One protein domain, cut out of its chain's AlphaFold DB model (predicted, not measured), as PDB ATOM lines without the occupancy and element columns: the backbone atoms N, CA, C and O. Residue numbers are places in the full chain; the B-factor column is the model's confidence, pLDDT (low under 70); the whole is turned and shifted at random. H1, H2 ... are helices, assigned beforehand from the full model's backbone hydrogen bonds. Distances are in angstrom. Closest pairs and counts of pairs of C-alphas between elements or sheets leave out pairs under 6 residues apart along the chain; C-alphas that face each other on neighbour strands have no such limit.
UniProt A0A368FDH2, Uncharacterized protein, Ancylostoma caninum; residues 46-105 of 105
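This is residues 46 to 105 of the 105 residues of an uncharacterized protein of Ancylostoma caninum (UniProt A0A368FDH2). Two longer helices, H3 and H4, are bridged by the short helix H1 between them, and the short helix H2 folds back beside H3. Residues 64 to 70 and 99 to 105 stick out. The printed part has 60 residues, four named helices and no named strand: all helix, loose, radius of gyration of the C-alphas 13.1 A, spans 35 by 27 by 15 A.

H3, residues 68 to 84, and H2, residues 57 to 62, touch as a helical hairpin, at a shallow tilt of 29 degrees; their closest C-alphas, of Ser 57 and Ala 75, are 4.6 A apart. With residues 77 to 82 alone, H3 touches H1, residues 46 to 51, the same way at a steep tilt of 35.5 degrees, only just past shallow; closest are C-alphas 50 and 81, 6.0 A. H1 touches H4, residues 88 to 101, opposite ways at a shallow tilt of 21 degrees; closest are C-alphas 51 and 91, 6.4 A. H3 and H4 are apart. In these four helices every O i to N i+4 pair is within hydrogen-bond range.

H3 runs 24.7 A from C-alpha 68 at (124.494, 89.467, 0.061); H4 runs 20.0 A to C-alpha 101 at (127.475, 76.827, 26.361).

The printed part has no cut, and its three links are tight. Residues 102 to 105 have pLDDT under 70.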
ATOM      1  N   VAL A  46     118.047  83.279  16.719       92.75
ATOM      2  CA  VAL A  46     117.509  82.320  15.735       92.75
ATOM      3  C   VAL A  46     116.530  81.347  16.396       92.75
ATOM      4  O   VAL A  46     115.438  81.126  15.879       92.75
ATOM      5  N   LEU A  47     116.869  80.814  17.576       91.31
ATOM      6  CA  LEU A  47     115.984  79.915  18.327       91.31
ATOM      7  C   LEU A  47     114.661  80.580  18.730       91.31
ATOM      8  O   LEU A  47     113.619  79.925  18.712       91.31
ATOM      9  N   THR A  48     114.694  81.868  19.082       90.50
ATOM     10  CA  THR A  48     113.496  82.639  19.454       90.50
ATOM     11  C   THR A  48     112.599  82.895  18.242       90.50
ATOM     12  O   THR A  48     111.380  82.771  18.347       90.50
ATOM     13  N   CYS A  49     113.188  83.201  17.084       89.69
ATOM     14  CA  CYS A  49     112.446  83.341  15.832       89.69
ATOM     15  C   CYS A  49     111.922  82.004  15.282       89.69
ATOM     16  O   CYS A  49     110.929  81.994  14.566       89.69
ATOM     17  N   GLY A  50     112.565  80.880  15.609       83.62
ATOM     18  CA  GLY A  50     112.066  79.551  15.255       83.62
ATOM     19  C   GLY A  50     110.827  79.149  16.062       83.62
ATOM     20  O   GLY A  50     109.872  78.628  15.498       83.62
ATOM     21  N   GLU A  51     110.808  79.440  17.370       83.94
ATOM     22  CA  GLU A  51     109.680  79.096  18.258       83.94
ATOM     23  C   GLU A  51     108.406  79.877  17.899       83.94
ATOM     24  O   GLU A  51     107.282  79.392  18.038       83.94
ATOM     25  N   ARG A  52     108.580  81.123  17.456       81.12
ATOM     26  CA  ARG A  52     107.503  81.990  16.987       81.12
ATOM     27  C   ARG A  52     107.957  82.598  15.670       81.12
ATOM     28  O   ARG A  52     108.892  83.395  15.729       81.12
ATOM     29  N   PRO A  53     107.306  82.294  14.532       76.50
ATOM     30  CA  PRO A  53     107.766  82.675  13.194       76.50
ATOM     31  C   PRO A  53     107.565  84.177  12.935       76.50
ATOM     32  O   PRO A  53     106.789  84.593  12.079       76.50
ATOM     33  N   PHE A  54     108.237  85.013  13.725       82.06
ATOM     34  CA  PHE A  54     108.279  86.462  13.581       82.06
ATOM     35  C   PHE A  54     109.096  86.862  12.354       82.06
ATOM     36  O   PHE A  54     108.808  87.883  11.736       82.06
ATOM     37  N   ILE A  55     110.120  86.063  12.043       90.88
ATOM     38  CA  ILE A  55     111.050  86.244  10.935       90.88
ATOM     39  C   ILE A  55     111.226  84.883  10.264       90.88
ATOM     40  O   ILE A  55     111.586  83.925  10.946       90.88
ATOM     41  N   SER A  56     111.002  84.815   8.952       91.94
ATOM     42  CA  SER A  56     111.260  83.620   8.146       91.94
ATOM     43  C   SER A  56     112.471  83.769   7.231       91.94
ATOM     44  O   SER A  56     112.849  84.878   6.840       91.94
ATOM     45  N   SER A  57     113.034  82.636   6.818       93.81
ATOM     46  CA  SER A  57     114.087  82.552   5.796       93.81
ATOM     47  C   SER A  57     113.727  83.338   4.521       93.81
ATOM     48  O   SER A  57     114.535  84.109   4.000       93.81
ATOM     49  N   GLN A  58     112.475  83.238   4.062       92.12
ATOM     50  CA  GLN A  58     111.976  83.961   2.887       92.12
ATOM     51  C   GLN A  58     111.937  85.482   3.082       92.12
ATOM     52  O   GLN A  58     112.289  86.221   2.162       92.12
ATOM     53  N   GLN A  59     111.532  85.961   4.264       92.38
ATOM     54  CA  GLN A  59     111.539  87.396   4.573       92.38
ATOM     55  C   GLN A  59     112.962  87.955   4.566       92.38
ATOM     56  O   GLN A  59     113.184  89.046   4.049       92.38
ATOM     57  N   ILE A  60     113.926  87.188   5.082       92.81
ATOM     58  CA  ILE A  60     115.344  87.561   5.068       92.81
ATOM     59  C   ILE A  60     115.852  87.641   3.630       92.81
ATOM     60  O   ILE A  60     116.447  88.647   3.261       92.81
ATOM     61  N   LEU A  61     115.578  86.636   2.791       93.56
ATOM     62  CA  LEU A  61     116.011  86.619   1.388       93.56
ATOM     63  C   LEU A  61     115.440  87.786   0.570       93.56
ATOM     64  O   LEU A  61     116.149  88.335  -0.283       93.56
ATOM     65  N   ALA A  62     114.194  88.171   0.854       92.38
ATOM     66  CA  ALA A  62     113.501  89.283   0.212       92.38
ATOM     67  C   ALA A  62     114.033  90.669   0.629       92.38
ATOM     68  O   ALA A  62     113.756  91.651  -0.061       92.38
ATOM     69  N   GLU A  63     114.804  90.765   1.716       91.38
ATOM     70  CA  GLU A  63     115.354  92.035   2.187       91.38
ATOM     71  C   GLU A  63     116.429  92.572   1.222       91.38
ATOM     72  O   GLU A  63     117.332  91.853   0.760       91.38
ATOM     73  N   SER A  64     116.338  93.871   0.928       90.75
ATOM     74  CA  SER A  64     117.321  94.591   0.123       90.75
ATOM     75  C   SER A  64     118.505  94.997   0.996       90.75
ATOM     76  O   SER A  64     118.366  95.816   1.899       90.75
ATOM     77  N   THR A  65     119.683  94.449   0.711       89.31
ATOM     78  CA  THR A  65     120.911  94.728   1.462       89.31
ATOM     79  C   THR A  65     122.142  94.563   0.578       89.31
ATOM     80  O   THR A  65     122.128  93.776  -0.370       89.31
ATOM     81  N   GLU A  66     123.208  95.291   0.900       93.62
ATOM     82  CA  GLU A  66     124.529  95.150   0.278       93.62
ATOM     83  C   GLU A  66     125.291  93.905   0.778       93.62
ATOM     84  O   GLU A  66     126.159  93.384   0.079       93.62
ATOM     85  N   PHE A  67     124.904  93.360   1.937       92.44
ATOM     86  CA  PHE A  67     125.510  92.186   2.579       92.44
ATOM     87  C   PHE A  67     124.935  90.870   2.035       92.44
ATOM     88  O   PHE A  67     124.253  90.116   2.735       92.44
ATOM     89  N   LEU A  68     125.131  90.605   0.740       93.12
ATOM     90  CA  LEU A  68     124.494  89.467   0.061       93.12
ATOM     91  C   LEU A  68     124.931  88.104   0.614       93.12
ATOM     92  O   LEU A  68     124.114  87.183   0.674       93.12
ATOM     93  N   LYS A  69     126.199  87.974   1.015       94.88
ATOM     94  CA  LYS A  69     126.751  86.723   1.544       94.88
ATOM     95  C   LYS A  69     126.198  86.438   2.938       94.88
ATOM     96  O   LYS A  69     125.652  85.367   3.172       94.88
ATOM     97  N   GLU A  70     126.275  87.419   3.828       94.12
ATOM     98  CA  GLU A  70     125.769  87.341   5.195       94.12
ATOM     99  C   GLU A  70     124.258  87.101   5.193       94.12
ATOM    100  O   GLU A  70     123.758  86.279   5.958       94.12
ATOM    101  N   LYS A  71     123.523  87.749   4.280       94.06
ATOM    102  CA  LYS A  71     122.092  87.490   4.085       94.06
ATOM    103  C   LYS A  71     121.822  86.020   3.767       94.06
ATOM    104  O   LYS A  71     120.906  85.443   4.348       94.06
ATOM    105  N   ALA A  72     122.586  85.428   2.851       94.81
ATOM    106  CA  ALA A  72     122.421  84.027   2.475       94.81
ATOM    107  C   ALA A  72     122.734  83.085   3.650       94.81
ATOM    108  O   ALA A  72     121.950  82.180   3.921       94.81
ATOM    109  N   GLU A  73     123.816  83.342   4.390       95.25
ATOM    110  CA  GLU A  73     124.197  82.553   5.573       95.25
ATOM    111  C   GLU A  73     123.133  82.623   6.681       95.25
ATOM    112  O   GLU A  73     122.770  81.606   7.281       95.25
ATOM    113  N   VAL A  74     122.583  83.814   6.937       93.94
ATOM    114  CA  VAL A  74     121.506  83.997   7.918       93.94
ATOM    115  C   VAL A  74     120.227  83.303   7.445       93.94
ATOM    116  O   VAL A  74     119.606  82.588   8.230       93.94
ATOM    117  N   ALA A  75     119.842  83.456   6.177       95.00
ATOM    118  CA  ALA A  75     118.662  82.792   5.628       95.00
ATOM    119  C   ALA A  75     118.764  81.261   5.715       95.00
ATOM    120  O   ALA A  75     117.805  80.620   6.139       95.00
ATOM    121  N   GLU A  76     119.931  80.685   5.407       95.69
ATOM    122  CA  GLU A  76     120.190  79.245   5.531       95.69
ATOM    123  C   GLU A  76     120.055  78.769   6.987       95.69
ATOM    124  O   GLU A  76     119.521  77.692   7.261       95.69
ATOM    125  N   CYS A  77     120.512  79.572   7.953       93.88
ATOM    126  CA  CYS A  77     120.366  79.254   9.372       93.88
ATOM    127  C   CYS A  77     118.887  79.192   9.795       93.88
ATOM    128  O   CYS A  77     118.480  78.262  10.498       93.88
ATOM    129  N   PHE A  78     118.080  80.145   9.326       94.19
ATOM    130  CA  PHE A  78     116.637  80.166   9.567       94.19
ATOM    131  C   PHE A  78     115.922  79.006   8.872       94.19
ATOM    132  O   PHE A  78     115.108  78.342   9.504       94.19
ATOM    133  N   GLU A  79     116.274  78.693   7.625       94.69
ATOM    134  CA  GLU A  79     115.699  77.564   6.884       94.69
ATOM    135  C   GLU A  79     115.974  76.229   7.590       94.69
ATOM    136  O   GLU A  79     115.073  75.406   7.766       94.69
ATOM    137  N   LYS A  80     117.202  76.030   8.089       93.19
ATOM    138  CA  LYS A  80     117.536  74.856   8.905       93.19
ATOM    139  C   LYS A  80     116.668  74.795  10.158       93.19
ATOM    140  O   LYS A  80     116.111  73.737  10.437       93.19
ATOM    141  N   MET A  81     116.511  75.906  10.879       91.94
ATOM    142  CA  MET A  81     115.674  75.965  12.083       91.94
ATOM    143  C   MET A  81     114.207  75.626  11.780       91.94
ATOM    144  O   MET A  81     113.605  74.812  12.478       91.94
ATOM    145  N   GLU A  82     113.652  76.193  10.707       91.69
ATOM    146  CA  GLU A  82     112.294  75.917  10.221       91.69
ATOM    147  C   GLU A  82     112.112  74.430   9.856       91.69
ATOM    148  O   GLU A  82     111.070  73.834  10.143       91.69
ATOM    149  N   SER A  83     113.138  73.804   9.266       92.69
ATOM    150  CA  SER A  83     113.101  72.399   8.842       92.69
ATOM    151  C   SER A  83     113.084  71.399  10.003       92.69
ATOM    152  O   SER A  83     112.530  70.308   9.856       92.69
ATOM    153  N   LEU A  84     113.641  71.774  11.163       91.62
ATOM    154  CA  LEU A  84     113.723  70.905  12.341       91.62
ATOM    155  C   LEU A  84     112.359  70.653  12.994       91.62
ATOM    156  O   LEU A  84     112.210  69.640  13.670       91.62
ATOM    157  N   ARG A  85     111.372  71.539  12.774       88.38
ATOM    158  CA  ARG A  85     110.001  71.423  13.314       88.38
ATOM    159  C   ARG A  85     109.971  71.101  14.811       88.38
ATOM    160  O   ARG A  85     109.212  70.241  15.250       88.38
ATOM    161  N   LEU A  86     110.817  71.800  15.558       90.19
ATOM    162  CA  LEU A  86     110.983  71.577  16.984       90.19
ATOM    163  C   LEU A  86     109.684  71.869  17.739       90.19
ATOM    164  O   LEU A  86     108.977  72.838  17.448       90.19
ATOM    165  N   ASP A  87     109.398  71.059  18.749       91.12
ATOM    166  CA  ASP A  87     108.335  71.356  19.693       91.12
ATOM    167  C   ASP A  87     108.770  72.413  20.733       91.12
ATOM    168  O   ASP A  87     109.935  72.821  20.839       91.12
ATOM    169  N   ALA A  88     107.813  72.891  21.532       88.19
ATOM    170  CA  ALA A  88     108.070  73.919  22.543       88.19
ATOM    171  C   ALA A  88     109.117  73.491  23.592       88.19
ATOM    172  O   ALA A  88     109.860  74.326  24.118       88.19
ATOM    173  N   ARG A  89     109.193  72.192  23.907       91.88
ATOM    174  CA  ARG A  89     110.146  71.644  24.874       91.88
ATOM    175  C   ARG A  89     111.548  71.609  24.277       91.88
ATOM    176  O   ARG A  89     112.491  72.029  24.948       91.88
ATOM    177  N   GLU A  90     111.687  71.162  23.036       92.88
ATOM    178  CA  GLU A  90     112.953  71.151  22.302       92.88
ATOM    179  C   GLU A  90     113.511  72.574  22.145       92.88
ATOM    180  O   GLU A  90     114.684  72.820  22.443       92.88
ATOM    181  N   HIS A  91     112.656  73.548  21.813       90.25
ATOM    182  CA  HIS A  91     113.028  74.967  21.780       90.25
ATOM    183  C   HIS A  91     113.502  75.500  23.138       90.25
ATOM    184  O   HIS A  91     114.462  76.276  23.209       90.25
ATOM    185  N   ALA A  92     112.832  75.133  24.233       89.31
ATOM    186  CA  ALA A  92     113.257  75.522  25.575       89.31
ATOM    187  C   ALA A  92     114.630  74.923  25.923       89.31
ATOM    188  O   ALA A  92     115.519  75.653  26.362       89.31
ATOM    189  N   MET A  93     114.835  73.632  25.649       91.12
ATOM    190  CA  MET A  93     116.101  72.944  25.913       91.12
ATOM    191  C   MET A  93     117.269  73.548  25.128       91.12
ATOM    192  O   MET A  93     118.318  73.817  25.714       91.12
ATOM    193  N   LEU A  94     117.097  73.807  23.829       91.88
ATOM    194  CA  LEU A  94     118.149  74.403  23.003       91.88
ATOM    195  C   LEU A  94     118.494  75.830  23.438       91.88
ATOM    196  O   LEU A  94     119.669  76.190  23.426       91.88
ATOM    197  N   ARG A  95     117.509  76.635  23.865       89.38
ATOM    198  CA  ARG A  95     117.778  77.979  24.411       89.38
ATOM    199  C   ARG A  95     118.570  77.915  25.708       89.38
ATOM    200  O   ARG A  95     119.547  78.642  25.847       89.38
ATOM    201  N   THR A  96     118.192  77.036  26.635       87.62
ATOM    202  CA  THR A  96     118.959  76.838  27.873       87.62
ATOM    203  C   THR A  96     120.375  76.353  27.570       87.62
ATOM    204  O   THR A  96     121.333  76.886  28.120       87.62
ATOM    205  N   TYR A  97     120.533  75.403  26.647       88.69
ATOM    206  CA  TYR A  97     121.850  74.927  26.230       88.69
ATOM    207  C   TYR A  97     122.699  76.043  25.607       88.69
ATOM    208  O   TYR A  97     123.851  76.220  25.994       88.69
ATOM    209  N   ALA A  98     122.135  76.833  24.688       89.19
ATOM    210  CA  ALA A  98     122.826  77.963  24.067       89.19
ATOM    211  C   ALA A  98     123.267  79.015  25.098       89.19
ATOM    212  O   ALA A  98     124.335  79.606  24.950       89.19
ATOM    213  N   LEU A  99     122.474  79.209  26.157       83.88
ATOM    214  CA  LEU A  99     122.804  80.087  27.273       83.88
ATOM    215  C   LEU A  99     123.999  79.562  28.086       83.88
ATOM    216  O   LEU A  99     124.911  80.322  28.392       83.88
ATOM    217  N   MET A 100     124.005  78.264  28.406       81.31
ATOM    218  CA  MET A 100     125.033  77.634  29.247       81.31
ATOM    219  C   MET A 100     126.329  77.315  28.495       81.31
ATOM    220  O   MET A 100     127.389  77.234  29.105       81.31
ATOM    221  N   LYS A 101     126.286  77.149  27.167       75.88
ATOM    222  CA  LYS A 101     127.475  76.827  26.361       75.88
ATOM    223  C   LYS A 101     128.586  77.880  26.504       75.88
ATOM    224  O   LYS A 101     129.760  77.525  26.449       75.88
ATOM    225  N   GLY A 102     128.226  79.144  26.746       59.88
ATOM    226  CA  GLY A 102     129.179  80.228  27.010       59.88
ATOM    227  C   GLY A 102     129.888  80.156  28.371       59.88
ATOM    228  O   GLY A 102     130.840  80.895  28.580       59.88
ATOM    229  N   GLU A 103     129.456  79.288  29.295       52.50
ATOM    230  CA  GLU A 103     130.085  79.120  30.618       52.50
ATOM    231  C   GLU A 103     131.138  77.998  30.656       52.50
ATOM    232  O   GLU A 103     131.980  77.982  31.552       52.50
ATOM    233  N   PHE A 104     131.109  77.068  29.693       46.88
ATOM    234  CA  PHE A 104     131.999  75.894  29.639       46.88
ATOM    235  C   PHE A 104     133.051  75.951  28.520       46.88
ATOM    236  O   PHE A 104     133.728  74.949  28.283       46.88
ATOM    237  N   SER A 105     133.155  77.081  27.813       41.00
ATOM    238  CA  SER A 105     134.106  77.297  26.711       41.00
ATOM    239  C   SER A 105     135.267  78.184  27.140       41.00
ATOM    240  O   SER A 105     134.996  79.186  27.839       41.00
TER     241      SER A 105